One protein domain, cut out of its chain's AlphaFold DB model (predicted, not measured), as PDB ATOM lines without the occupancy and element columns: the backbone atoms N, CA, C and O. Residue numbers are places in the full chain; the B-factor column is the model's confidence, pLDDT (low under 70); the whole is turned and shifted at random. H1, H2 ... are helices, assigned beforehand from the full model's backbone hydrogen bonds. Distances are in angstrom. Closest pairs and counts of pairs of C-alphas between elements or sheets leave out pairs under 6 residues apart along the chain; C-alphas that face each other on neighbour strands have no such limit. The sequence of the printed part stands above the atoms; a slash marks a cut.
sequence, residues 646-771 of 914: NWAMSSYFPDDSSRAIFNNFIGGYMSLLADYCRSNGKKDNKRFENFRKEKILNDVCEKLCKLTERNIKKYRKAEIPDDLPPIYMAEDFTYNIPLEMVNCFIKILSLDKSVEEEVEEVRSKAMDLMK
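AT A GLANCE: This is residues 646 to 771 of the 914 residues of the protein "DNA polymerase epsilon catalytic subunit" of Strongyloides papillosus (UniProt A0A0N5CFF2). Four helices, H2, H3, H5 and H6, make an elongated up-and-down bundle, each running against the one before: a long hairpin of H2 and H3, with the shorter hairpin of H5 and H6 packed on H3. H2 is loosely joined and H6 stays away from it; short H1 packs on H2 and H5, and a loop with tiny H4 lies at one end, residues 729 to 734 sticking out. The 126 printed residues, with six named helices and no named strand, are all helix in class and compact, with a radius of gyration of the C-alphas of 16.1 A and spans of 52 by 29 by 22 A.

HOW THE PARTS SIT: H1, residues 648 to 652, touches H2, residues 656 to 680; the closest C-alphas, of Ser 650 and Arg 659, are 5.5 A apart. H2 and H3, residues 685 to 715, only just touch, with 3 pairs of C-alphas within 8 A, closest Cys 677 and Phe 688 at 7.8 A. H3 touches H6, residues 753 to 770, at a shallow tilt of 20 degrees, the same way, closest C-alphas Cys 701 and Val 762 at 5.6 A. Every O i to N i+4 pair is within hydrogen-bond range in H2; H1 has 0 of 1, but 2 of 2 O i to N i+3 pairs, H3 24 of 27 and H6 12 of 14.

IN THESE COORDINATES: H1 begins at C-alpha 648 (141.943, 221.999, 248.382). H2 is 35.8 A long and H3 40.8 A. H4 is residues 726 to 729 and H5 residues 737 to 749. H6, 25.3 A, ends at C-alpha 770 (147.973, 241.337, 235.312).

THE WHOLE: The printed part has no cut and no long link. Confidence is under 70 at residues 652, 654, 680 to 685 and 716 to 735.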
ATOM      1  N   ASN A 646     147.731 219.501 252.379       81.12
ATOM      2  CA  ASN A 646     146.481 219.297 251.676       81.12
ATOM      3  C   ASN A 646     145.993 220.678 251.247       81.12
ATOM      4  O   ASN A 646     145.639 221.492 252.096       81.12
ATOM      5  N   TRP A 647     146.030 220.954 249.947       80.75
ATOM      6  CA  TRP A 647     145.585 222.225 249.390       80.75
ATOM      7  C   TRP A 647     144.374 221.982 248.515       80.75
ATOM      8  O   TRP A 647     144.505 221.779 247.308       80.75
ATOM      9  N   ALA A 648     143.192 222.030 249.121       74.56
ATOM     10  CA  ALA A 648     141.943 221.999 248.382       74.56
ATOM     11  C   ALA A 648     141.887 223.091 247.309       74.56
ATOM     12  O   ALA A 648     141.513 222.818 246.178       74.56
ATOM     13  N   MET A 649     142.403 224.284 247.611       77.50
ATOM     14  CA  MET A 649     142.542 225.372 246.638       77.50
ATOM     15  C   MET A 649     143.404 225.026 245.411       77.50
ATOM     16  O   MET A 649     143.350 225.735 244.417       77.50
ATOM     17  N   SER A 650     144.198 223.948 245.426       76.19
ATOM     18  CA  SER A 650     144.914 223.504 244.222       76.19
ATOM     19  C   SER A 650     143.972 222.954 243.151       76.19
ATOM     20  O   SER A 650     144.321 222.983 241.972       76.19
ATOM     21  N   SER A 651     142.753 222.540 243.524       70.19
ATOM     22  CA  SER A 651     141.701 222.210 242.560       70.19
ATOM     23  C   SER A 651     141.306 223.417 241.715       70.19
ATOM     24  O   SER A 651     140.601 223.250 240.731       70.19
ATOM     25  N   TYR A 652     141.767 224.627 242.054       68.94
ATOM     26  CA  TYR A 652     141.525 225.810 241.249       68.94
ATOM     27  C   TYR A 652     142.144 225.781 239.858       68.94
ATOM     28  O   TYR A 652     141.780 226.562 238.976       68.94
ATOM     29  N   PHE A 653     143.125 224.906 239.671       75.19
ATOM     30  CA  PHE A 653     143.909 224.859 238.456       75.19
ATOM     31  C   PHE A 653     143.476 223.645 237.635       75.19
ATOM     32  O   PHE A 653     143.476 222.531 238.160       75.19
ATOM     33  N   PRO A 654     143.122 223.833 236.353       67.81
ATOM     34  CA  PRO A 654     142.465 222.789 235.572       67.81
ATOM     35  C   PRO A 654     143.423 221.672 235.145       67.81
ATOM     36  O   PRO A 654     142.991 220.566 234.857       67.81
ATOM     37  N   ASP A 655     144.723 221.954 235.071       72.81
ATOM     38  CA  ASP A 655     145.732 220.999 234.633       72.81
ATOM     39  C   ASP A 655     146.643 220.552 235.778       72.81
ATOM     40  O   ASP A 655     147.171 221.368 236.538       72.81
ATOM     41  N   ASP A 656     146.914 219.247 235.824       74.38
ATOM     42  CA  ASP A 656     147.794 218.593 236.803       74.38
ATOM     43  C   ASP A 656     149.168 219.251 236.898       74.38
ATOM     44  O   ASP A 656     149.754 219.339 237.976       74.38
ATOM     45  N   SER A 657     149.675 219.770 235.776       78.62
ATOM     46  CA  SER A 657     150.944 220.490 235.744       78.62
ATOM     47  C   SER A 657     150.901 221.752 236.608       78.62
ATOM     48  O   SER A 657     151.810 221.957 237.412       78.62
ATOM     49  N   SER A 658     149.860 222.578 236.492       77.94
ATOM     50  CA  SER A 658     149.688 223.772 237.330       77.94
ATOM     51  C   SER A 658     149.482 223.419 238.802       77.94
ATOM     52  O   SER A 658     150.085 224.063 239.665       77.94
ATOM     53  N   ARG A 659     148.712 222.359 239.092       81.06
ATOM     54  CA  ARG A 659     148.507 221.844 240.460       81.06
ATOM     55  C   ARG A 659     149.823 221.394 241.097       81.06
ATOM     56  O   ARG A 659     150.146 221.795 242.214       81.06
ATOM     57  N   ALA A 660     150.629 220.635 240.357       83.06
ATOM     58  CA  ALA A 660     151.950 220.197 240.796       83.06
ATOM     59  C   ALA A 660     152.913 221.376 240.995       83.06
ATOM     60  O   ALA A 660     153.637 221.409 241.985       83.06
ATOM     61  N   ILE A 661     152.911 222.371 240.100       84.81
ATOM     62  CA  ILE A 661     153.737 223.579 240.250       84.81
ATOM     63  C   ILE A 661     153.347 224.353 241.515       84.81
ATOM     64  O   ILE A 661     154.236 224.770 242.255       84.81
ATOM     65  N   PHE A 662     152.049 224.516 241.780       85.75
ATOM     66  CA  PHE A 662     151.552 225.167 242.993       85.75
ATOM     67  C   PHE A 662     152.037 224.454 244.262       85.75
ATOM     68  O   PHE A 662     152.680 225.064 245.119       85.75
ATOM     69  N   ASN A 663     151.808 223.141 244.332       85.56
ATOM     70  CA  ASN A 663     152.198 222.314 245.472       85.56
ATOM     71  C   ASN A 663     153.719 222.294 245.678       85.56
ATOM     72  O   ASN A 663     154.189 222.474 246.799       85.56
ATOM     73  N   ASN A 664     154.501 222.159 244.602       86.69
ATOM     74  CA  ASN A 664     155.964 222.174 244.666       86.69
ATOM     75  C   ASN A 664     156.519 223.540 245.081       86.69
ATOM     76  O   ASN A 664     157.548 223.602 245.752       86.69
ATOM     77  N   PHE A 665     155.863 224.638 244.700       88.31
ATOM     78  CA  PHE A 665     156.280 225.978 245.099       88.31
ATOM     79  C   PHE A 665     156.107 226.185 246.605       88.31
ATOM     80  O   PHE A 665     157.064 226.567 247.281       88.31
ATOM     81  N   ILE A 666     154.910 225.903 247.137       87.38
ATOM     82  CA  ILE A 666     154.646 226.006 248.578       87.38
ATOM     83  C   ILE A 666     155.511 225.011 249.348       87.38
ATOM     84  O   ILE A 666     156.130 225.383 250.341       87.38
ATOM     85  N   GLY A 667     155.601 223.769 248.868       85.94
ATOM     86  CA  GLY A 667     156.411 222.738 249.502       85.94
ATOM     87  C   GLY A 667     157.886 223.115 249.562       85.94
ATOM     88  O   GLY A 667     158.483 223.063 250.630       85.94
ATOM     89  N   GLY A 668     158.446 223.615 248.457       87.88
ATOM     90  CA  GLY A 668     159.825 224.097 248.414       87.88
ATOM     91  C   GLY A 668     160.079 225.285 249.344       87.88
ATOM     92  O   GLY A 668     161.131 225.343 249.979       87.88
ATOM     93  N   TYR A 669     159.123 226.213 249.471       88.44
ATOM     94  CA  TYR A 669     159.219 227.310 250.438       88.44
ATOM     95  C   TYR A 669     159.186 226.795 251.885       88.44
ATOM     96  O   TYR A 669     160.040 227.166 252.684       88.44
ATOM     97  N   MET A 670     158.262 225.890 252.217       87.12
ATOM     98  CA  MET A 670     158.140 225.316 253.563       87.12
ATOM     99  C   MET A 670     159.373 224.488 253.954       87.12
ATOM    100  O   MET A 670     159.868 224.634 255.071       87.12
ATOM    101  N   SER A 671     159.921 223.684 253.037       86.94
ATOM    102  CA  SER A 671     161.166 222.939 253.265       86.94
ATOM    103  C   SER A 671     162.351 223.874 253.509       86.94
ATOM    104  O   SER A 671     163.095 223.671 254.461       86.94
ATOM    105  N   LEU A 672     162.476 224.962 252.736       87.44
ATOM    106  CA  LEU A 672     163.516 225.975 252.951       87.44
ATOM    107  C   LEU A 672     163.443 226.584 254.363       87.44
ATOM    108  O   LEU A 672     164.472 226.809 255.005       87.44
ATOM    109  N   LEU A 673     162.229 226.867 254.847       85.81
ATOM    110  CA  LEU A 673     162.024 227.382 256.202       85.81
ATOM    111  C   LEU A 673     162.406 226.350 257.267       85.81
ATOM    112  O   LEU A 673     163.051 226.708 258.256       85.81
ATOM    113  N   ALA A 674     162.037 225.085 257.061       81.25
ATOM    114  CA  ALA A 674     162.381 223.993 257.964       81.25
ATOM    115  C   ALA A 674     163.906 223.793 258.052       81.25
ATOM    116  O   ALA A 674     164.459 223.775 259.155       81.25
ATOM    117  N   ASP A 675     164.602 223.756 256.913       82.62
ATOM    118  CA  ASP A 675     166.060 223.591 256.844       82.62
ATOM    119  C   ASP A 675     166.799 224.716 257.578       82.62
ATOM    120  O   ASP A 675     167.752 224.473 258.329       82.62
ATOM    121  N   TYR A 676     166.332 225.959 257.417       81.44
ATOM    122  CA  TYR A 676     166.893 227.104 258.129       81.44
ATOM    123  C   TYR A 676     166.682 226.988 259.646       81.44
ATOM    124  O   TYR A 676     167.620 227.206 260.421       81.44
ATOM    125  N   CYS A 677     165.468 226.620 260.075       77.31
ATOM    126  CA  CYS A 677     165.128 226.411 261.483       77.31
ATOM    127  C   CYS A 677     166.000 225.336 262.143       77.31
ATOM    128  O   CYS A 677     166.424 225.507 263.290       77.31
ATOM    129  N   ARG A 678     166.292 224.247 261.422       76.62
ATOM    130  CA  ARG A 678     167.137 223.145 261.906       76.62
ATOM    131  C   ARG A 678     168.616 223.527 261.948       76.62
ATOM    132  O   ARG A 678     169.289 223.224 262.929       76.62
ATOM    133  N   SER A 679     169.103 224.245 260.935       74.94
ATOM    134  CA  SER A 679     170.526 224.590 260.800       74.94
ATOM    135  C   SER A 679     170.993 225.687 261.764       74.94
ATOM    136  O   SER A 679     172.101 225.615 262.288       74.94
ATOM    137  N   ASN A 680     170.167 226.710 262.014       67.75
ATOM    138  CA  ASN A 680     170.571 227.889 262.799       67.75
ATOM    139  C   ASN A 680     170.091 227.872 264.260       67.75
ATOM    140  O   ASN A 680     170.478 228.738 265.047       67.75
ATOM    141  N   GLY A 681     169.282 226.879 264.641       60.19
ATOM    142  CA  GLY A 681     168.694 226.761 265.972       60.19
ATOM    143  C   GLY A 681     167.584 227.788 266.239       60.19
ATOM    144  O   GLY A 681     167.654 228.951 265.854       60.19
ATOM    145  N   LYS A 682     166.549 227.372 266.978       57.91
ATOM    146  CA  LYS A 682     165.311 228.140 267.251       57.91
ATOM    147  C   LYS A 682     165.474 229.418 268.105       57.91
ATOM    148  O   LYS A 682     164.491 229.931 268.626       57.91
ATOM    149  N   LYS A 683     166.696 229.909 268.338       56.22
ATOM    150  CA  LYS A 683     166.982 230.943 269.352       56.22
ATOM    151  C   LYS A 683     166.948 232.385 268.837       56.22
ATOM    152  O   LYS A 683     166.879 233.286 269.666       56.22
ATOM    153  N   ASP A 684     166.962 232.618 267.523       63.47
ATOM    154  CA  ASP A 684     167.126 233.968 266.960       63.47
ATOM    155  C   ASP A 684     165.956 234.379 266.045       63.47
ATOM    156  O   ASP A 684     166.084 234.515 264.825       63.47
ATOM    157  N   ASN A 685     164.773 234.564 266.649       68.00
ATOM    158  CA  ASN A 685     163.517 234.859 265.940       68.00
ATOM    159  C   ASN A 685     163.615 236.060 264.986       68.00
ATOM    160  O   ASN A 685     163.050 236.007 263.899       68.00
ATOM    161  N   LYS A 686     164.364 237.111 265.350       75.75
ATOM    162  CA  LYS A 686     164.542 238.301 264.498       75.75
ATOM    163  C   LYS A 686     165.340 238.001 263.234       75.75
ATOM    164  O   LYS A 686     165.011 238.491 262.159       75.75
ATOM    165  N   ARG A 687     166.394 237.191 263.349       78.94
ATOM    166  CA  ARG A 687     167.215 236.804 262.197       78.94
ATOM    167  C   ARG A 687     166.428 235.910 261.246       78.94
ATOM    168  O   ARG A 687     166.533 236.060 260.033       78.94
ATOM    169  N   PHE A 688     165.607 235.028 261.808       81.50
ATOM    170  CA  PHE A 688     164.729 234.171 261.030       81.50
ATOM    171  C   PHE A 688     163.590 234.950 260.357       81.50
ATOM    172  O   PHE A 688     163.280 234.690 259.200       81.50
ATOM    173  N   GLU A 689     163.008 235.942 261.033       82.50
ATOM    174  CA  GLU A 689     162.042 236.867 260.430       82.50
ATOM    175  C   GLU A 689     162.653 237.622 259.246       82.50
ATOM    176  O   GLU A 689     162.110 237.576 258.145       82.50
ATOM    177  N   ASN A 690     163.837 238.217 259.424       85.38
ATOM    178  CA  ASN A 690     164.543 238.903 258.339       85.38
ATOM    179  C   ASN A 690     164.864 237.964 257.166       85.38
ATOM    180  O   ASN A 690     164.732 238.363 256.011       85.38
ATOM    181  N   PHE A 691     165.234 236.710 257.444       86.69
ATOM    182  CA  PHE A 691     165.442 235.702 256.406       86.69
ATOM    183  C   PHE A 691     164.162 235.434 255.600       86.69
ATOM    184  O   PHE A 691     164.223 235.357 254.373       86.69
ATOM    185  N   ARG A 692     162.993 235.336 256.254       88.31
ATOM    186  CA  ARG A 692     161.708 235.166 255.551       88.31
ATOM    187  C   ARG A 692     161.388 236.369 254.671       88.31
ATOM    188  O   ARG A 692     161.052 236.170 253.506       88.31
ATOM    189  N   LYS A 693     161.558 237.585 255.198       89.06
ATOM    190  CA  LYS A 693     161.356 238.847 254.468       89.06
ATOM    191  C   LYS A 693     162.215 238.913 253.207       89.06
ATOM    192  O   LYS A 693     161.700 239.090 252.104       89.06
ATOM    193  N   GLU A 694     163.515 238.654 253.351       89.50
ATOM    194  CA  GLU A 694     164.466 238.639 252.234       89.50
ATOM    195  C   GLU A 694     164.095 237.584 251.183       89.50
ATOM    196  O   GLU A 694     164.097 237.860 249.982       89.50
ATOM    197  N   LYS A 695     163.730 236.373 251.618       89.06
ATOM    198  CA  LYS A 695     163.339 235.291 250.708       89.06
ATOM    199  C   LYS A 695     162.026 235.558 249.989       89.06
ATOM    200  O   LYS A 695     161.906 235.177 248.822       89.06
ATOM    201  N   ILE A 696     161.071 236.222 250.634       89.56
ATOM    202  CA  ILE A 696     159.814 236.610 249.996       89.56
ATOM    203  C   ILE A 696     160.072 237.635 248.886       89.56
ATOM    204  O   ILE A 696     159.622 237.440 247.756       89.56
ATOM    205  N   LEU A 697     160.851 238.678 249.173       88.06
ATOM    206  CA  LEU A 697     161.121 239.747 248.210       88.06
ATOM    207  C   LEU A 697     162.014 239.304 247.044       88.06
ATOM    208  O   LEU A 697     161.761 239.701 245.907       88.06
ATOM    209  N   ASN A 698     163.029 238.478 247.304       87.31
ATOM    210  CA  ASN A 698     164.006 238.095 246.282       87.31
ATOM    211  C   ASN A 698     163.584 236.832 245.520       87.31
ATOM    212  O   ASN A 698     163.453 236.860 244.299       87.31
ATOM    213  N   ASP A 699     163.323 235.728 246.226       86.62
ATOM    214  CA  ASP A 699     163.143 234.419 245.586       86.62
ATOM    215  C   ASP A 699     161.671 234.157 245.231       86.62
ATOM    216  O   ASP A 699     161.355 233.738 244.112       86.62
ATOM    217  N   VAL A 700     160.757 234.374 246.186       88.19
ATOM    218  CA  VAL A 700     159.320 234.098 246.010       88.19
ATOM    219  C   VAL A 700     158.718 235.079 245.011       88.19
ATOM    220  O   VAL A 700     158.040 234.636 244.085       88.19
ATOM    221  N   CYS A 701     159.006 236.380 245.141       88.94
ATOM    222  CA  CYS A 701     158.517 237.403 244.219       88.94
ATOM    223  C   CYS A 701     158.947 237.113 242.777       88.94
ATOM    224  O   CYS A 701     158.110 237.109 241.877       88.94
ATOM    225  N   GLU A 702     160.236 236.843 242.539       88.50
ATOM    226  CA  GLU A 702     160.748 236.597 241.188       88.50
ATOM    227  C   GLU A 702     160.118 235.338 240.574       88.50
ATOM    228  O   GLU A 702     159.650 235.360 239.430       88.50
ATOM    229  N   LYS A 703     160.060 234.238 241.337       88.62
ATOM    230  CA  LYS A 703     159.454 232.985 240.867       88.62
ATOM    231  C   LYS A 703     157.952 233.138 240.618       88.62
ATOM    232  O   LYS A 703     157.471 232.637 239.601       88.62
ATOM    233  N   LEU A 704     157.225 233.841 241.491       88.00
ATOM    234  CA  LEU A 704     155.790 234.082 241.339       88.00
ATOM    235  C   LEU A 704     155.500 234.970 240.124       88.00
ATOM    236  O   LEU A 704     154.617 234.640 239.336       88.00
ATOM    237  N   CYS A 705     156.270 236.039 239.906       87.69
ATOM    238  CA  CYS A 705     156.136 236.891 238.721       87.69
ATOM    239  C   CYS A 705     156.392 236.102 237.426       87.69
ATOM    240  O   CYS A 705     155.564 236.141 236.515       87.69
ATOM    241  N   LYS A 706     157.470 235.303 237.359       88.38
ATOM    242  CA  LYS A 706     157.761 234.433 236.198       88.38
ATOM    243  C   LYS A 706     156.646 233.419 235.937       88.38
ATOM    244  O   LYS A 706     156.276 233.180 234.785       88.38
ATOM    245  N   LEU A 707     156.108 232.818 236.997       85.94
ATOM    246  CA  LEU A 707     154.987 231.884 236.912       85.94
ATOM    247  C   LEU A 707     153.717 232.582 236.412       85.94
ATOM    248  O   LEU A 707     153.044 232.070 235.518       85.94
ATOM    249  N   THR A 708     153.442 233.781 236.922       85.50
ATOM    250  CA  THR A 708     152.308 234.615 236.512       85.50
ATOM    251  C   THR A 708     152.421 234.984 235.035       85.50
ATOM    252  O   THR A 708     151.477 234.766 234.283       85.50
ATOM    253  N   GLU A 709     153.584 235.433 234.557       87.19
ATOM    254  CA  GLU A 709     153.811 235.725 233.134       87.19
ATOM    255  C   GLU A 709     153.621 234.499 232.234       87.19
ATOM    256  O   GLU A 709     153.019 234.592 231.157       87.19
ATOM    257  N   ARG A 710     154.132 233.337 232.662       84.69
ATOM    258  CA  ARG A 710     153.949 232.065 231.950       84.69
ATOM    259  C   ARG A 710     152.468 231.707 231.850       84.69
ATOM    260  O   ARG A 710     152.008 231.353 230.763       84.69
ATOM    261  N   ASN A 711     151.724 231.835 232.945       81.06
ATOM    262  CA  ASN A 711     150.300 231.520 232.989       81.06
ATOM    263  C   ASN A 711     149.466 232.537 232.204       81.06
ATOM    264  O   ASN A 711     148.588 232.129 231.449       81.06
ATOM    265  N   ILE A 712     149.788 233.835 232.269       82.69
ATOM    266  CA  ILE A 712     149.165 234.857 231.416       82.69
ATOM    267  C   ILE A 712     149.330 234.466 229.948       82.69
ATOM    268  O   ILE A 712     148.356 234.496 229.207       82.69
ATOM    269  N   LYS A 713     150.532 234.062 229.509       82.31
ATOM    270  CA  LYS A 713     150.770 233.635 228.116       82.31
ATOM    271  C   LYS A 713     149.984 232.374 227.746       82.31
ATOM    272  O   LYS A 713     149.440 232.323 226.646       82.31
ATOM    273  N   LYS A 714     149.921 231.391 228.650       77.06
ATOM    274  CA  LYS A 714     149.240 230.104 228.439       77.06
ATOM    275  C   LYS A 714     147.718 230.256 228.354       77.06
ATOM    276  O   LYS A 714     147.116 229.734 227.426       77.06
ATOM    277  N   TYR A 715     147.108 231.005 229.273       73.06
ATOM    278  CA  TYR A 715     145.648 231.087 229.406       73.06
ATOM    279  C   TYR A 715     145.017 232.309 228.731       73.06
ATOM    280  O   TYR A 715     143.799 232.428 228.722       73.06
ATOM    281  N   ARG A 716     145.798 233.198 228.093       68.06
ATOM    282  CA  ARG A 716     145.270 234.399 227.404       68.06
ATOM    283  C   ARG A 716     144.205 234.111 226.344       68.06
ATOM    284  O   ARG A 716     143.418 234.993 226.021       68.06
ATOM    285  N   LYS A 717     144.292 232.937 225.717       60.22
ATOM    286  CA  LYS A 717     143.463 232.493 224.587       60.22
ATOM    287  C   LYS A 717     142.890 231.088 224.801       60.22
ATOM    288  O   LYS A 717     142.378 230.511 223.852       60.22
ATOM    289  N   ALA A 718     143.073 230.511 225.988       60.06
ATOM    290  CA  ALA A 718     142.582 229.171 226.264       60.06
ATOM    291  C   ALA A 718     141.060 229.233 226.427       60.06
ATOM    292  O   ALA A 718     140.561 230.084 227.164       60.06
ATOM    293  N   GLU A 719     140.346 228.353 225.732       56.59
ATOM    294  CA  GLU A 719     138.949 228.082 226.053       56.59
ATOM    295  C   GLU A 719     138.878 227.489 227.463       56.59
ATOM    296  O   GLU A 719     139.815 226.830 227.931       56.59
ATOM    297  N   ILE A 720     137.796 227.804 228.172       57.53
ATOM    298  CA  ILE A 720     137.532 227.231 229.486       57.53
ATOM    299  C   ILE A 720     137.406 225.711 229.286       57.53
ATOM    300  O   ILE A 720     136.621 225.311 228.432       57.53
ATOM    301  N   PRO A 721     138.181 224.872 230.000       56.53
ATOM    302  CA  PRO A 721     138.044 223.422 229.889       56.53
ATOM    303  C   PRO A 721     136.608 222.986 230.196       56.53
ATOM    304  O   PRO A 721     136.022 223.494 231.149       56.53
ATOM    305  N   ASP A 722     136.060 222.037 229.435       51.78
ATOM    306  CA  ASP A 722     134.718 221.495 229.707       51.78
ATOM    307  C   ASP A 722     134.661 220.777 231.073       51.78
ATOM    308  O   ASP A 722     133.653 220.837 231.774       51.78
ATOM    309  N   ASP A 723     135.784 220.187 231.501       54.53
ATOM    310  CA  ASP A 723     135.938 219.442 232.759       54.53
ATOM    311  C   ASP A 723     136.419 220.331 233.923       54.53
ATOM    312  O   ASP A 723     137.390 220.022 234.623       54.53
ATOM    313  N   LEU A 724     135.781 221.484 234.131       54.69
ATOM    314  CA  LEU A 724     136.067 222.285 235.320       54.69
ATOM    315  C   LEU A 724     135.567 221.585 236.598       54.69
ATOM    316  O   LEU A 724     134.487 220.990 236.599       54.69
ATOM    317  N   PRO A 725     136.289 221.711 237.728       57.25
ATOM    318  CA  PRO A 725     135.791 221.254 239.017       57.25
ATOM    319  C   PRO A 725     134.388 221.816 239.322       57.25
ATOM    320  O   PRO A 725     134.125 222.979 238.999       57.25
ATOM    321  N   PRO A 726     133.520 221.063 240.032       58.16
ATOM    322  CA  PRO A 726     132.133 221.442 240.352       58.16
ATOM    323  C   PRO A 726     131.963 222.863 240.899       58.16
ATOM    324  O   PRO A 726     130.975 223.547 240.644       58.16
ATOM    325  N   ILE A 727     132.974 223.306 241.641       56.53
ATOM    326  CA  ILE A 727     133.083 224.607 242.292       56.53
ATOM    327  C   ILE A 727     133.027 225.786 241.314       56.53
ATOM    328  O   ILE A 727     132.535 226.850 241.675       56.53
ATOM    329  N   TYR A 728     133.490 225.592 240.078       55.34
ATOM    330  CA  TYR A 728     133.578 226.642 239.064       55.34
ATOM    331  C   TYR A 728     132.322 226.806 238.222       55.34
ATOM    332  O   TYR A 728     132.138 227.858 237.618       55.34
ATOM    333  N   MET A 729     131.454 225.795 238.185       55.84
ATOM    334  CA  MET A 729     130.181 225.870 237.459       55.84
ATOM    335  C   MET A 729     129.055 226.480 238.316       55.84
ATOM    336  O   MET A 729     127.979 226.806 237.813       55.84
ATOM    337  N   ALA A 730     129.293 226.630 239.624       53.16
ATOM    338  CA  ALA A 730     128.314 227.096 240.604       53.16
ATOM    339  C   ALA A 730     128.087 228.614 240.584       53.16
ATOM    340  O   ALA A 730     126.978 229.078 240.864       53.16
ATOM    341  N   GLU A 731     129.125 229.385 240.266       53.78
ATOM    342  CA  GLU A 731     129.101 230.846 240.209       53.78
ATOM    343  C   GLU A 731     129.323 231.301 238.763       53.78
ATOM    344  O   GLU A 731     130.073 230.662 238.030       53.78
ATOM    345  N   ASP A 732     128.704 232.412 238.343       50.75
ATOM    346  CA  ASP A 732     128.999 233.079 237.061       50.75
ATOM    347  C   ASP A 732     130.405 233.718 237.129       50.75
ATOM    348  O   ASP A 732     130.583 234.940 237.154       50.75
ATOM    349  N   PHE A 733     131.429 232.878 237.266       55.12
ATOM    350  CA  PHE A 733     132.789 233.278 237.570       55.12
ATOM    351  C   PHE A 733     133.546 233.584 236.278       55.12
ATOM    352  O   PHE A 733     133.702 232.738 235.399       55.12
ATOM    353  N   THR A 734     134.072 234.806 236.153       56.88
ATOM    354  CA  THR A 734     135.014 235.139 235.075       56.88
ATOM    355  C   THR A 734     136.345 234.444 235.352       56.88
ATOM    356  O   THR A 734     137.173 234.976 236.091       56.88
ATOM    357  N   TYR A 735     136.525 233.252 234.788       62.91
ATOM    358  CA  TYR A 735     137.662 232.369 235.035       62.91
ATOM    359  C   TYR A 735     139.004 233.009 234.626       62.91
ATOM    360  O   TYR A 735     139.286 233.201 233.444       62.91
ATOM    361  N   ASN A 736     139.838 233.356 235.615       74.56
ATOM    362  CA  ASN A 736     141.183 233.913 235.428       74.56
ATOM    363  C   ASN A 736     142.193 233.132 236.286       74.56
ATOM    364  O   ASN A 736     142.525 233.528 237.399       74.56
ATOM    365  N   ILE A 737     142.683 232.009 235.750       74.56
ATOM    366  CA  ILE A 737     143.625 231.104 236.434       74.56
ATOM    367  C   ILE A 737     144.875 231.831 236.969       74.56
ATOM    368  O   ILE A 737     145.231 231.587 238.123       74.56
ATOM    369  N   PRO A 738     145.559 232.713 236.198       81.50
ATOM    370  CA  PRO A 738     146.684 233.479 236.734       81.50
ATOM    371  C   PRO A 738     146.338 234.259 238.007       81.50
ATOM    372  O   PRO A 738     147.108 234.219 238.964       81.50
ATOM    373  N   LEU A 739     145.177 234.921 238.031       84.31
ATOM    374  CA  LEU A 739     144.721 235.694 239.183       84.31
ATOM    375  C   LEU A 739     144.426 234.794 240.383       84.31
ATOM    376  O   LEU A 739     144.926 235.063 241.470       84.31
ATOM    377  N   GLU A 740     143.681 233.707 240.183       81.00
ATOM    378  CA  GLU A 740     143.332 232.788 241.273       81.00
ATOM    379  C   GLU A 740     144.559 232.107 241.877       81.00
ATOM    380  O   GLU A 740     144.664 231.967 243.096       81.00
ATOM    381  N   MET A 741     145.536 231.744 241.041       85.31
ATOM    382  CA  MET A 741     146.786 231.153 241.513       85.31
ATOM    383  C   MET A 741     147.579 232.137 242.372       85.31
ATOM    384  O   MET A 741     148.035 231.777 243.458       85.31
ATOM    385  N   VAL A 742     147.707 233.389 241.917       88.38
ATOM    386  CA  VAL A 742     148.353 234.459 242.689       88.38
ATOM    387  C   VAL A 742     147.603 234.698 243.997       88.38
ATOM    388  O   VAL A 742     148.230 234.707 245.051       88.38
ATOM    389  N   ASN A 743     146.276 234.818 243.955       88.88
ATOM    390  CA  ASN A 743     145.444 235.012 245.139       88.88
ATOM    391  C   ASN A 743     145.664 233.895 246.177       88.88
ATOM    392  O   ASN A 743     145.841 234.192 247.357       88.88
ATOM    393  N   CYS A 744     145.739 232.628 245.749       88.62
ATOM    394  CA  CYS A 744     146.039 231.494 246.631       88.62
ATOM    395  C   CYS A 744     147.420 231.603 247.286       88.62
ATOM    396  O   CYS A 744     147.540 231.445 248.502       88.62
ATOM    397  N   PHE A 745     148.464 231.907 246.507       89.62
ATOM    398  CA  PHE A 745     149.811 232.098 247.050       89.62
ATOM    399  C   PHE A 745     149.853 233.230 248.074       89.62
ATOM    400  O   PHE A 745     150.372 233.047 249.173       89.62
ATOM    401  N   ILE A 746     149.274 234.382 247.732       90.75
ATOM    402  CA  ILE A 746     149.222 235.547 248.615       90.75
ATOM    403  C   ILE A 746     148.458 235.222 249.899       90.75
ATOM    404  O   ILE A 746     148.924 235.583 250.973       90.75
ATOM    405  N   LYS A 747     147.342 234.484 249.817       91.81
ATOM    406  CA  LYS A 747     146.586 234.053 250.998       91.81
ATOM    407  C   LYS A 747     147.395 233.145 251.920       91.81
ATOM    408  O   LYS A 747     147.322 233.309 253.131       91.81
ATOM    409  N   ILE A 748     148.149 232.189 251.376       90.94
ATOM    410  CA  ILE A 748     148.986 231.300 252.197       90.94
ATOM    411  C   ILE A 748     150.104 232.098 252.875       90.94
ATOM    412  O   ILE A 748     150.362 231.909 254.061       90.94
ATOM    413  N   LEU A 749     150.757 232.999 252.138       90.38
ATOM    414  CA  LEU A 749     151.854 233.808 252.668       90.38
ATOM    415  C   LEU A 749     151.372 234.836 253.702       90.38
ATOM    416  O   LEU A 749     152.070 235.071 254.684       90.38
ATOM    417  N   SER A 750     150.169 235.397 253.537       91.69
ATOM    418  CA  SER A 750     149.600 236.383 254.467       91.69
ATOM    419  C   SER A 750     149.183 235.803 255.822       91.69
ATOM    420  O   SER A 750     148.883 236.559 256.746       91.69
ATOM    421  N   LEU A 751     149.196 234.473 255.983       90.94
ATOM    422  CA  LEU A 751     149.014 233.835 257.291       90.94
ATOM    423  C   LEU A 751     150.153 234.185 258.255       90.94
ATOM    424  O   LEU A 751     149.934 234.252 259.468       90.94
ATOM    425  N   ASP A 752     151.359 234.420 257.730       90.06
ATOM    426  CA  ASP A 752     152.475 234.927 258.515       90.06
ATOM    427  C   ASP A 752     152.385 236.455 258.643       90.06
ATOM    428  O   ASP A 752     152.839 237.217 257.792       90.06
ATOM    429  N   LYS A 753     151.841 236.907 259.774       87.88
ATOM    430  CA  LYS A 753     151.715 238.335 260.105       87.88
ATOM    431  C   LYS A 753     153.051 239.082 260.169       87.88
ATOM    432  O   LYS A 753     153.056 240.306 260.176       87.88
ATOM    433  N   SER A 754     154.185 238.382 260.264       87.12
ATOM    434  CA  SER A 754     155.496 239.037 260.328       87.12
ATOM    435  C   SER A 754     156.002 239.544 258.976       87.12
ATOM    436  O   SER A 754     156.901 240.380 258.962       87.12
ATOM    437  N   VAL A 755     155.429 239.068 257.864       89.62
ATOM    438  CA  VAL A 755     155.856 239.385 256.486       89.62
ATOM    439  C   VAL A 755     154.757 240.080 255.670       89.62
ATOM    440  O   VAL A 755     154.752 240.037 254.441       89.62
ATOM    441  N   GLU A 756     153.780 240.681 256.351       89.44
ATOM    442  CA  GLU A 756     152.586 241.263 255.728       89.44
ATOM    443  C   GLU A 756     152.932 242.380 254.727       89.44
ATOM    444  O   GLU A 756     152.367 242.423 253.633       89.44
ATOM    445  N   GLU A 757     153.912 243.231 255.053       90.69
ATOM    446  CA  GLU A 757     154.372 244.320 254.180       90.69
ATOM    447  C   GLU A 757     155.020 243.783 252.895       90.69
ATOM    448  O   GLU A 757     154.698 244.228 251.790       90.69
ATOM    449  N   GLU A 758     155.899 242.785 253.018       93.06
ATOM    450  CA  GLU A 758     156.581 242.174 251.879       93.06
ATOM    451  C   GLU A 758     155.602 241.415 250.978       93.06
ATOM    452  O   GLU A 758     155.694 241.488 249.751       93.06
ATOM    453  N   VAL A 759     154.633 240.708 251.568       91.44
ATOM    454  CA  VAL A 759     153.576 240.012 250.820       91.44
ATOM    455  C   VAL A 759     152.703 241.006 250.053       91.44
ATOM    456  O   VAL A 759     152.350 240.736 248.902       91.44
ATOM    457  N   GLU A 760     152.404 242.171 250.627       90.31
ATOM    458  CA  GLU A 760     151.643 243.224 249.951       90.31
ATOM    459  C   GLU A 760     152.418 243.846 248.774       90.31
ATOM    460  O   GLU A 760     151.827 244.156 247.731       90.31
ATOM    461  N   GLU A 761     153.746 243.955 248.871       90.75
ATOM    462  CA  GLU A 761     154.594 244.363 247.745       90.75
ATOM    463  C   GLU A 761     154.564 243.326 246.610       90.75
ATOM    464  O   GLU A 761     154.394 243.679 245.435       90.75
ATOM    465  N   VAL A 762     154.673 242.035 246.950       90.38
ATOM    466  CA  VAL A 762     154.569 240.933 245.978       90.38
ATOM    467  C   VAL A 762     153.192 240.929 245.311       90.38
ATOM    468  O   VAL A 762     153.105 240.842 244.081       90.38
ATOM    469  N   ARG A 763     152.117 241.093 246.093       91.19
ATOM    470  CA  ARG A 763     150.742 241.205 245.587       91.19
ATOM    471  C   ARG A 763     150.621 242.383 244.629       91.19
ATOM    472  O   ARG A 763     150.140 242.214 243.512       91.19
ATOM    473  N   SER A 764     151.113 243.553 245.029       89.69
ATOM    474  CA  SER A 764     151.118 244.763 244.209       89.69
ATOM    475  C   SER A 764     151.789 244.544 242.852       89.69
ATOM    476  O   SER A 764     151.180 244.846 241.824       89.69
ATOM    477  N   LYS A 765     152.996 243.966 242.830       90.12
ATOM    478  CA  LYS A 765     153.722 243.660 241.585       90.12
ATOM    479  C   LYS A 765     152.973 242.653 240.711       90.12
ATOM    480  O   LYS A 765     152.898 242.832 239.496       90.12
ATOM    481  N   ALA A 766     152.393 241.613 241.312       89.12
ATOM    482  CA  ALA A 766     151.624 240.610 240.582       89.12
ATOM    483  C   ALA A 766     150.342 241.198 239.957       89.12
ATOM    484  O   ALA A 766     150.027 240.901 238.802       89.12
ATOM    485  N   MET A 767     149.633 242.078 240.674       90.31
ATOM    486  CA  MET A 767     148.441 242.767 240.159       90.31
ATOM    487  C   MET A 767     148.781 243.735 239.020       90.31
ATOM    488  O   MET A 767     148.077 243.756 238.006       90.31
ATOM    489  N   ASP A 768     149.899 244.464 239.130       89.88
ATOM    490  CA  ASP A 768     150.394 245.353 238.071       89.88
ATOM    491  C   ASP A 768     150.729 244.568 236.785       89.88
ATOM    492  O   ASP A 768     150.350 244.985 235.686       89.88
ATOM    493  N   LEU A 769     151.353 243.386 236.908       88.25
ATOM    494  CA  LEU A 769     151.625 242.479 235.779       88.25
ATOM    495  C   LEU A 769     150.343 242.011 235.074       88.25
ATOM    496  O   LEU A 769     150.316 241.885 233.846       88.25
ATOM    497  N   MET A 770     149.274 241.768 235.837       86.25
ATOM    498  CA  MET A 770     147.973 241.337 235.312       86.25
ATOM    499  C   MET A 770     147.082 242.496 234.838       86.25
ATOM    500  O   MET A 770     146.070 242.242 234.183       86.25
ATOM    501  N   LYS A 771     147.456 243.754 235.122       87.00
ATOM    502  CA  LYS A 771     146.645 244.965 234.891       87.00
ATOM    503  C   LYS A 771     145.285 244.922 235.598       87.00
ATOM    504  O   LYS A 771     144.269 245.326 235.030       87.00
TER     505      LYS A 771